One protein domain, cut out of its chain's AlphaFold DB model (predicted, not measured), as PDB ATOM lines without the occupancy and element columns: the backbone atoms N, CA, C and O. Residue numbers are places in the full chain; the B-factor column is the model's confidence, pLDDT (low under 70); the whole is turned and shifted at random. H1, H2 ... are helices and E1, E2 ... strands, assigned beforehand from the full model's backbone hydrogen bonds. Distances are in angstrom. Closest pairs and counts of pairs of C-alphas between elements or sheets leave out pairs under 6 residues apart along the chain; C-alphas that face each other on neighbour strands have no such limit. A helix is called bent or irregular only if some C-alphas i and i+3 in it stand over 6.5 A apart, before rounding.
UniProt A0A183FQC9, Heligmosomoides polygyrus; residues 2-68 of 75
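This is residues 2 to 68 of the 75 residues of a protein of Heligmosomoides polygyrus (UniProt A0A183FQC9). A long helical hairpin, H1 and H2, has a small hairpin of two strands, E1 and E2, at its open end, beside the first part of H1. The helices splay at 36 degrees, and the turn that joins them lies at the end far from the strands. The printed part has 67 residues with two named helices and two named strands, in the order H1, H2, E1, E2; the sheet, E1 - E2, is antiparallel, and the class is mostly helix. The whole is only just loose, close to compact, with a radius of gyration of the C-alphas of 13.3 A, and only just elongated, spanning 39 by 26 by 21 A.

Strands E1, residues 53 to 56, and E2, residues 64 to 67, form an antiparallel hairpin at 146 degrees, with N 54 and O 66 3.1 A apart and N 66 and O 54 3.2 A apart, both within hydrogen-bond range. The closest C-alphas of H1, residues 2 to 25, and E1 are those of Ala 7 and Glu 55, 7.6 A. H1, with its residues 11 to 19 alone, touches H2, residues 29 to 48, closest at the C-alphas of Ile 15 and Tyr 39, 7.0 A. This helical hairpin runs opposite ways at a tilt of 36 degrees, only just steep. H2 and E2 are apart. Every O i to N i+4 pair is within hydrogen-bond range in H2, and 17 of 20 in H1.

H1 runs 36.3 A from C-alpha 2 at (-29.790, -29.737, 29.336); it is irregular, with C-alphas 21 and 24 7.6 A apart. H2 is 28.4 A long, E1 9.2 A, and E2 9.8 A, ending at C-alpha 67 (-14.073, -37.420, 39.543).

The C-alphas farthest apart, of Glu 27 and Asp 57, are 39.4 A apart. The printed part has no cut and no long link. The mean pLDDT of the printed part is 74.3; residues 2 to 10 and 47 to 68 are under 70.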
ATOM      1  N   GLU A   2     -29.687 -28.264  29.230       48.22
ATOM      2  CA  GLU A   2     -29.790 -29.737  29.336       48.22
ATOM      3  C   GLU A   2     -28.696 -30.406  30.197       48.22
ATOM      4  O   GLU A   2     -29.025 -31.255  31.023       48.22
ATOM      5  N   HIS A   3     -27.433 -29.972  30.104       42.75
ATOM      6  CA  HIS A   3     -26.309 -30.521  30.892       42.75
ATOM      7  C   HIS A   3     -26.510 -30.423  32.418       42.75
ATOM      8  O   HIS A   3     -26.257 -31.366  33.165       42.75
ATOM      9  N   VAL A   4     -27.073 -29.305  32.894       49.16
ATOM     10  CA  VAL A   4     -27.380 -29.091  34.323       49.16
ATOM     11  C   VAL A   4     -28.424 -30.096  34.826       49.16
ATOM     12  O   VAL A   4     -28.359 -30.560  35.966       49.16
ATOM     13  N   ASN A   5     -29.373 -30.474  33.967       56.66
ATOM     14  CA  ASN A   5     -30.438 -31.412  34.308       56.66
ATOM     15  C   ASN A   5     -29.908 -32.857  34.398       56.66
ATOM     16  O   ASN A   5     -30.335 -33.639  35.251       56.66
ATOM     17  N   HIS A   6     -28.926 -33.197  33.559       58.09
ATOM     18  CA  HIS A   6     -28.284 -34.508  33.557       58.09
ATOM     19  C   HIS A   6     -27.394 -34.711  34.788       58.09
ATOM     20  O   HIS A   6     -27.574 -35.695  35.510       58.09
ATOM     21  N   ALA A   7     -26.544 -33.728  35.105       60.56
ATOM     22  CA  ALA A   7     -25.729 -33.726  36.316       60.56
ATOM     23  C   ALA A   7     -26.600 -33.875  37.573       60.56
ATOM     24  O   ALA A   7     -26.380 -34.777  38.374       60.56
ATOM     25  N   THR A   8     -27.671 -33.085  37.698       65.50
ATOM     26  CA  THR A   8     -28.595 -33.163  38.846       65.50
ATOM     27  C   THR A   8     -29.186 -34.567  39.022       65.50
ATOM     28  O   THR A   8     -29.237 -35.090  40.135       65.50
ATOM     29  N   LYS A   9     -29.570 -35.231  37.924       67.00
ATOM     30  CA  LYS A   9     -30.095 -36.604  37.957       67.00
ATOM     31  C   LYS A   9     -29.040 -37.630  38.382       67.00
ATOM     32  O   LYS A   9     -29.384 -38.603  39.055       67.00
ATOM     33  N   MET A  10     -27.777 -37.433  38.007       68.62
ATOM     34  CA  MET A  10     -26.672 -38.269  38.481       68.62
ATOM     35  C   MET A  10     -26.438 -38.108  39.980       68.62
ATOM     36  O   MET A  10     -26.307 -39.112  40.675       68.62
ATOM     37  N   LEU A  11     -26.457 -36.869  40.478       74.12
ATOM     38  CA  LEU A  11     -26.271 -36.579  41.902       74.12
ATOM     39  C   LEU A  11     -27.380 -37.208  42.757       74.12
ATOM     40  O   LEU A  11     -27.114 -37.777  43.815       74.12
ATOM     41  N   SER A  12     -28.624 -37.190  42.268       77.88
ATOM     42  CA  SER A  12     -29.742 -37.869  42.934       77.88
ATOM     43  C   SER A  12     -29.579 -39.390  42.986       77.88
ATOM     44  O   SER A  12     -30.067 -40.024  43.914       77.88
ATOM     45  N   LYS A  13     -28.898 -40.006  42.012       80.25
ATOM     46  CA  LYS A  13     -28.594 -41.447  42.055       80.25
ATOM     47  C   LYS A  13     -27.412 -41.757  42.969       80.25
ATOM     48  O   LYS A  13     -27.403 -42.798  43.619       80.25
ATOM     49  N   SER A  14     -26.411 -40.882  43.006       83.12
ATOM     50  CA  SER A  14     -25.200 -41.104  43.795       83.12
ATOM     51  C   SER A  14     -25.460 -40.976  45.296       83.12
ATOM     52  O   SER A  14     -24.878 -41.737  46.062       83.12
ATOM     53  N   ILE A  15     -26.381 -40.095  45.712       87.81
ATOM     54  CA  ILE A  15     -26.796 -40.006  47.118       87.81
ATOM     55  C   ILE A  15     -27.523 -41.268  47.587       87.81
ATOM     56  O   ILE A  15     -27.282 -41.710  48.700       87.81
ATOM     57  N   ILE A  16     -28.354 -41.885  46.738       86.81
ATOM     58  CA  ILE A  16     -29.045 -43.139  47.082       86.81
ATOM     59  C   ILE A  16     -28.016 -44.245  47.322       86.81
ATOM     60  O   ILE A  16     -28.022 -44.841  48.389       86.81
ATOM     61  N   ARG A  17     -27.068 -44.435  46.395       86.88
ATOM     62  CA  ARG A  17     -25.992 -45.429  46.559       86.88
ATOM     63  C   ARG A  17     -25.145 -45.190  47.802       86.88
ATOM     64  O   ARG A  17     -24.754 -46.138  48.464       86.88
ATOM     65  N   TYR A  18     -24.830 -43.931  48.096       89.62
ATOM     66  CA  TYR A  18     -24.077 -43.586  49.296       89.62
ATOM     67  C   TYR A  18     -24.833 -43.987  50.564       89.62
ATOM     68  O   TYR A  18     -24.240 -44.606  51.440       89.62
ATOM     69  N   LEU A  19     -26.131 -43.682  50.640       91.06
ATOM     70  CA  LEU A  19     -26.957 -44.054  51.785       91.06
ATOM     71  C   LEU A  19     -27.109 -45.577  51.906       91.06
ATOM     72  O   LEU A  19     -26.960 -46.085  53.004       91.06
ATOM     73  N   GLU A  20     -27.295 -46.304  50.797       92.62
ATOM     74  CA  GLU A  20     -27.312 -47.781  50.777       92.62
ATOM     75  C   GLU A  20     -25.995 -48.389  51.294       92.62
ATOM     76  O   GLU A  20     -26.002 -49.422  51.956       92.62
ATOM     77  N   MET A  21     -24.848 -47.758  51.010       91.81
ATOM     78  CA  MET A  21     -23.541 -48.242  51.472       91.81
ATOM     79  C   MET A  21     -23.336 -48.088  52.980       91.81
ATOM     80  O   MET A  21     -22.613 -48.893  53.558       91.81
ATOM     81  N   ILE A  22     -23.923 -47.056  53.588       92.44
ATOM     82  CA  ILE A  22     -23.739 -46.744  55.013       92.44
ATOM     83  C   ILE A  22     -24.959 -47.111  55.860       92.44
ATOM     84  O   ILE A  22     -24.929 -46.890  57.060       92.44
ATOM     85  N   GLU A  23     -26.038 -47.633  55.267       90.38
ATOM     86  CA  GLU A  23     -27.318 -47.876  55.950       90.38
ATOM     87  C   GLU A  23     -27.149 -48.738  57.210       90.38
ATOM     88  O   GLU A  23     -27.781 -48.466  58.223       90.38
ATOM     89  N   GLY A  24     -26.246 -49.725  57.171       92.25
ATOM     90  CA  GLY A  24     -25.934 -50.579  58.320       92.25
ATOM     91  C   GLY A  24     -25.185 -49.883  59.464       92.25
ATOM     92  O   GLY A  24     -25.164 -50.420  60.567       92.25
ATOM     93  N   ASP A  25     -24.602 -48.709  59.212       94.19
ATOM     94  CA  ASP A  25     -23.879 -47.891  60.194       94.19
ATOM     95  C   ASP A  25     -24.764 -46.781  60.800       94.19
ATOM     96  O   ASP A  25     -24.325 -46.066  61.702       94.19
ATOM     97  N   LEU A  26     -25.991 -46.591  60.295       94.56
ATOM     98  CA  LEU A  26     -26.926 -45.568  60.771       94.56
ATOM     99  C   LEU A  26     -27.874 -46.163  61.813       94.56
ATOM    100  O   LEU A  26     -28.598 -47.117  61.534       94.56
ATOM    101  N   GLU A  27     -27.917 -45.569  63.003       94.50
ATOM    102  CA  GLU A  27     -28.760 -46.054  64.101       94.50
ATOM    103  C   GLU A  27     -30.121 -45.348  64.135       94.50
ATOM    104  O   GLU A  27     -31.114 -45.911  64.604       94.50
ATOM    105  N   THR A  28     -30.186 -44.113  63.627       95.75
ATOM    106  CA  THR A  28     -31.370 -43.257  63.723       95.75
ATOM    107  C   THR A  28     -31.729 -42.560  62.408       95.75
ATOM    108  O   THR A  28     -30.915 -42.383  61.500       95.75
ATOM    109  N   GLU A  29     -32.977 -42.090  62.317       93.69
ATOM    110  CA  GLU A  29     -33.416 -41.212  61.223       93.69
ATOM    111  C   GLU A  29     -32.651 -39.873  61.221       93.69
ATOM    112  O   GLU A  29     -32.414 -39.286  60.164       93.69
ATOM    113  N   GLU A  30     -32.216 -39.405  62.393       95.94
ATOM    114  CA  GLU A  30     -31.388 -38.207  62.513       95.94
ATOM    115  C   GLU A  30     -30.020 -38.408  61.843       95.94
ATOM    116  O   GLU A  30     -29.592 -37.545  61.070       95.94
ATOM    117  N   ASP A  31     -29.390 -39.574  62.022       94.62
ATOM    118  CA  ASP A  31     -28.130 -39.920  61.352       94.62
ATOM    119  C   ASP A  31     -28.289 -39.902  59.829       94.62
ATOM    120  O   ASP A  31     -27.471 -39.317  59.113       94.62
ATOM    121  N   LEU A  32     -29.391 -40.461  59.321       91.81
ATOM    122  CA  LEU A  32     -29.717 -40.434  57.895       91.81
ATOM    123  C   LEU A  32     -29.819 -38.995  57.363       91.81
ATOM    124  O   LEU A  32     -29.265 -38.670  56.306       91.81
ATOM    125  N   LEU A  33     -30.513 -38.112  58.087       93.31
ATOM    126  CA  LEU A  33     -30.678 -36.704  57.709       93.31
ATOM    127  C   LEU A  33     -29.353 -35.931  57.749       93.31
ATOM    128  O   LEU A  33     -29.080 -35.122  56.848       93.31
ATOM    129  N   ILE A  34     -28.514 -36.198  58.752       94.88
ATOM    130  CA  ILE A  34     -27.169 -35.630  58.874       94.88
ATOM    131  C   ILE A  34     -26.313 -36.057  57.681       94.88
ATOM    132  O   ILE A  34     -25.787 -35.193  56.971       94.88
ATOM    133  N   GLN A  35     -26.233 -37.357  57.386       95.06
ATOM    134  CA  GLN A  35     -25.417 -37.868  56.282       95.06
ATOM    135  C   GLN A  35     -25.908 -37.364  54.927       95.06
ATOM    136  O   GLN A  35     -25.113 -36.917  54.095       95.06
ATOM    137  N   ARG A  36     -27.228 -37.303  54.721       91.38
ATOM    138  CA  ARG A  36     -27.824 -36.710  53.517       91.38
ATOM    139  C   ARG A  36     -27.429 -35.240  53.348       91.38
ATOM    140  O   ARG A  36     -27.144 -34.789  52.234       91.38
ATOM    141  N   THR A  37     -27.396 -34.486  54.445       92.88
ATOM    142  CA  THR A  37     -27.016 -33.066  54.449       92.88
ATOM    143  C   THR A  37     -25.528 -32.879  54.169       92.88
ATOM    144  O   THR A  37     -25.164 -32.024  53.355       92.88
ATOM    145  N   ILE A  38     -24.665 -33.679  54.801       91.38
ATOM    146  CA  ILE A  38     -23.215 -33.668  54.571       91.38
ATOM    147  C   ILE A  38     -22.923 -33.996  53.107       91.38
ATOM    148  O   ILE A  38     -22.256 -33.212  52.430       91.38
ATOM    149  N   TYR A  39     -23.500 -35.083  52.593       90.12
ATOM    150  CA  TYR A  39     -23.311 -35.518  51.214       90.12
ATOM    151  C   TYR A  39     -23.690 -34.422  50.216       90.12
ATOM    152  O   TYR A  39     -22.891 -34.060  49.350       90.12
ATOM    153  N   HIS A  40     -24.875 -33.819  50.368       85.19
ATOM    154  CA  HIS A  40     -25.299 -32.713  49.507       85.19
ATOM    155  C   HIS A  40     -24.331 -31.528  49.546       85.19
ATOM    156  O   HIS A  40     -24.052 -30.933  48.504       85.19
ATOM    157  N   ARG A  41     -23.812 -31.168  50.726       86.88
ATOM    158  CA  ARG A  41     -22.861 -30.057  50.867       86.88
ATOM    159  C   ARG A  41     -21.534 -30.360  50.177       86.88
ATOM    160  O   ARG A  41     -21.036 -29.501  49.451       86.88
ATOM    161  N   VAL A  42     -20.986 -31.559  50.378       83.38
ATOM    162  CA  VAL A  42     -19.721 -31.996  49.771       83.38
ATOM    163  C   VAL A  42     -19.856 -32.057  48.256       83.38
ATOM    164  O   VAL A  42     -19.118 -31.382  47.548       83.38
ATOM    165  N   ILE A  43     -20.854 -32.776  47.746       78.44
ATOM    166  CA  ILE A  43     -21.048 -32.935  46.305       78.44
ATOM    167  C   ILE A  43     -21.317 -31.598  45.624       78.44
ATOM    168  O   ILE A  43     -20.731 -31.323  44.581       78.44
ATOM    169  N   ARG A  44     -22.141 -30.723  46.214       76.94
ATOM    170  CA  ARG A  44     -22.353 -29.386  45.652       76.94
ATOM    171  C   ARG A  44     -21.036 -28.619  45.538       76.94
ATOM    172  O   ARG A  44     -20.805 -28.019  44.496       76.94
ATOM    173  N   ARG A  45     -20.165 -28.669  46.554       76.62
ATOM    174  CA  ARG A  45     -18.830 -28.044  46.500       76.62
ATOM    175  C   ARG A  45     -17.961 -28.645  45.391       76.62
ATOM    176  O   ARG A  45     -17.439 -27.883  44.584       76.62
ATOM    177  N   LEU A  46     -17.889 -29.973  45.288       71.81
ATOM    178  CA  LEU A  46     -17.098 -30.660  44.256       71.81
ATOM    179  C   LEU A  46     -17.569 -30.327  42.828       71.81
ATOM    180  O   LEU A  46     -16.749 -30.152  41.930       71.81
ATOM    181  N   VAL A  47     -18.889 -30.204  42.621       68.56
ATOM    182  CA  VAL A  47     -19.482 -29.835  41.323       68.56
ATOM    183  C   VAL A  47     -19.229 -28.364  40.993       68.56
ATOM    184  O   VAL A  47     -18.806 -28.053  39.885       68.56
ATOM    185  N   THR A  48     -19.540 -27.443  41.913       66.38
ATOM    186  CA  THR A  48     -19.625 -26.010  41.577       66.38
ATOM    187  C   THR A  48     -18.341 -25.237  41.826       66.38
ATOM    188  O   THR A  48     -18.088 -24.259  41.132       66.38
ATOM    189  N   ALA A  49     -17.581 -25.600  42.861       60.22
ATOM    190  CA  ALA A  49     -16.407 -24.839  43.283       60.22
ATOM    191  C   ALA A  49     -15.115 -25.426  42.707       60.22
ATOM    192  O   ALA A  49     -14.232 -24.676  42.309       60.22
ATOM    193  N   GLU A  50     -15.024 -26.752  42.613       60.22
ATOM    194  CA  GLU A  50     -13.751 -27.414  42.317       60.22
ATOM    195  C   GLU A  50     -13.679 -28.030  40.914       60.22
ATOM    196  O   GLU A  50     -12.619 -28.506  40.520       60.22
ATOM    197  N   HIS A  51     -14.771 -27.984  40.134       60.25
ATOM    198  CA  HIS A  51     -14.844 -28.522  38.764       60.25
ATOM    199  C   HIS A  51     -14.284 -29.958  38.642       60.25
ATOM    200  O   HIS A  51     -13.789 -30.362  37.592       60.25
ATOM    201  N   VAL A  52     -14.367 -30.746  39.723       61.44
ATOM    202  CA  VAL A  52     -13.765 -32.089  39.823       61.44
ATOM    203  C   VAL A  52     -14.551 -33.111  39.004       61.44
ATOM    204  O   VAL A  52     -14.030 -34.175  38.678       61.44
ATOM    205  N   LEU A  53     -15.802 -32.789  38.667       59.06
ATOM    206  CA  LEU A  53     -16.746 -33.677  38.005       59.06
ATOM    207  C   LEU A  53     -16.870 -33.306  36.531       59.06
ATOM    208  O   LEU A  53     -17.510 -32.318  36.174       59.06
ATOM    209  N   ILE A  54     -16.248 -34.122  35.687       61.31
ATOM    210  CA  ILE A  54     -16.302 -33.976  34.235       61.31
ATOM    211  C   ILE A  54     -17.429 -34.873  33.720       61.31
ATOM    212  O   ILE A  54     -17.429 -36.085  33.958       61.31
ATOM    213  N   GLU A  55     -18.399 -34.268  33.032       57.19
ATOM    214  CA  GLU A  55     -19.388 -35.000  32.240       57.19
ATOM    215  C   GLU A  55     -18.650 -35.601  31.039       57.19
ATOM    216  O   GLU A  55     -18.131 -34.874  30.192       57.19
ATOM    217  N   MET A  56     -18.534 -36.927  31.001       58.66
ATOM    218  CA  MET A  56     -17.999 -37.613  29.828       58.66
ATOM    219  C   MET A  56     -19.129 -37.879  28.840       58.66
ATOM    220  O   MET A  56     -20.267 -38.112  29.253       58.66
ATOM    221  N   ASP A  57     -18.806 -37.893  27.544       52.88
ATOM    222  CA  ASP A  57     -19.729 -38.370  26.516       52.88
ATOM    223  C   ASP A  57     -20.149 -39.799  26.855       52.88
ATOM    224  O   ASP A  57     -19.400 -40.767  26.722       52.88
ATOM    225  N   SER A  58     -21.370 -39.915  27.347       54.12
ATOM    226  CA  SER A  58     -22.019 -41.180  27.613       54.12
ATOM    227  C   SER A  58     -23.267 -41.249  26.756       54.12
ATOM    228  O   SER A  58     -23.989 -40.253  26.645       54.12
ATOM    229  N   ASP A  59     -23.569 -42.425  26.208       58.16
ATOM    230  CA  ASP A  59     -24.894 -42.698  25.660       58.16
ATOM    231  C   ASP A  59     -25.949 -42.183  26.644       58.16
ATOM    232  O   ASP A  59     -25.868 -42.479  27.836       58.16
ATOM    233  N   LYS A  60     -26.955 -41.438  26.160       55.28
ATOM    234  CA  LYS A  60     -28.003 -40.751  26.962       55.28
ATOM    235  C   LYS A  60     -28.691 -41.618  28.040       55.28
ATOM    236  O   LYS A  60     -29.474 -41.113  28.842       55.28
ATOM    237  N   ARG A  61     -28.461 -42.934  28.036       53.62
ATOM    238  CA  ARG A  61     -28.972 -43.925  28.988       53.62
ATOM    239  C   ARG A  61     -28.055 -44.171  30.191       53.62
ATOM    240  O   ARG A  61     -28.578 -44.578  31.228       53.62
ATOM    241  N   ASN A  62     -26.746 -43.932  30.087       50.31
ATOM    242  CA  ASN A  62     -25.787 -44.221  31.155       50.31
ATOM    243  C   ASN A  62     -24.781 -43.079  31.400       50.31
ATOM    244  O   ASN A  62     -23.596 -43.267  31.143       50.31
ATOM    245  N   PRO A  63     -25.248 -41.921  31.904       54.44
ATOM    246  CA  PRO A  63     -24.401 -40.842  32.410       54.44
ATOM    247  C   PRO A  63     -23.140 -41.335  33.142       54.44
ATOM    248  O   PRO A  63     -23.260 -42.050  34.142       54.44
ATOM    249  N   LEU A  64     -21.950 -40.928  32.687       56.28
ATOM    250  CA  LEU A  64     -20.683 -41.153  33.391       56.28
ATOM    251  C   LEU A  64     -20.178 -39.828  33.970       56.28
ATOM    252  O   LEU A  64     -19.969 -38.857  33.246       56.28
ATOM    253  N   LEU A  65     -19.983 -39.810  35.289       57.16
ATOM    254  CA  LEU A  65     -19.363 -38.706  36.010       57.16
ATOM    255  C   LEU A  65     -17.995 -39.202  36.453       57.16
ATOM    256  O   LEU A  65     -17.910 -40.145  37.243       57.16
ATOM    257  N   CYS A  66     -16.940 -38.578  35.948       57.06
ATOM    258  CA  CYS A  66     -15.590 -38.871  36.397       57.06
ATOM    259  C   CYS A  66     -15.160 -37.804  37.394       57.06
ATOM    260  O   CYS A  66     -15.153 -36.618  37.071       57.06
ATOM    261  N   ALA A  67     -14.815 -38.242  38.605       59.03
ATOM    262  CA  ALA A  67     -14.073 -37.420  39.543       59.03
ATOM    263  C   ALA A  67     -12.594 -37.448  39.144       59.03
ATOM    264  O   ALA A  67     -12.022 -38.526  38.967       59.03
ATOM    265  N   LEU A  68     -11.970 -36.279  39.004       57.94
ATOM    266  CA  LEU A  68     -10.516 -36.186  38.890       57.94
ATOM    267  C   LEU A  68      -9.894 -36.822  40.148       57.94
ATOM    268  O   LEU A  68     -10.077 -36.324  41.257       57.94
TER     269      LEU A  68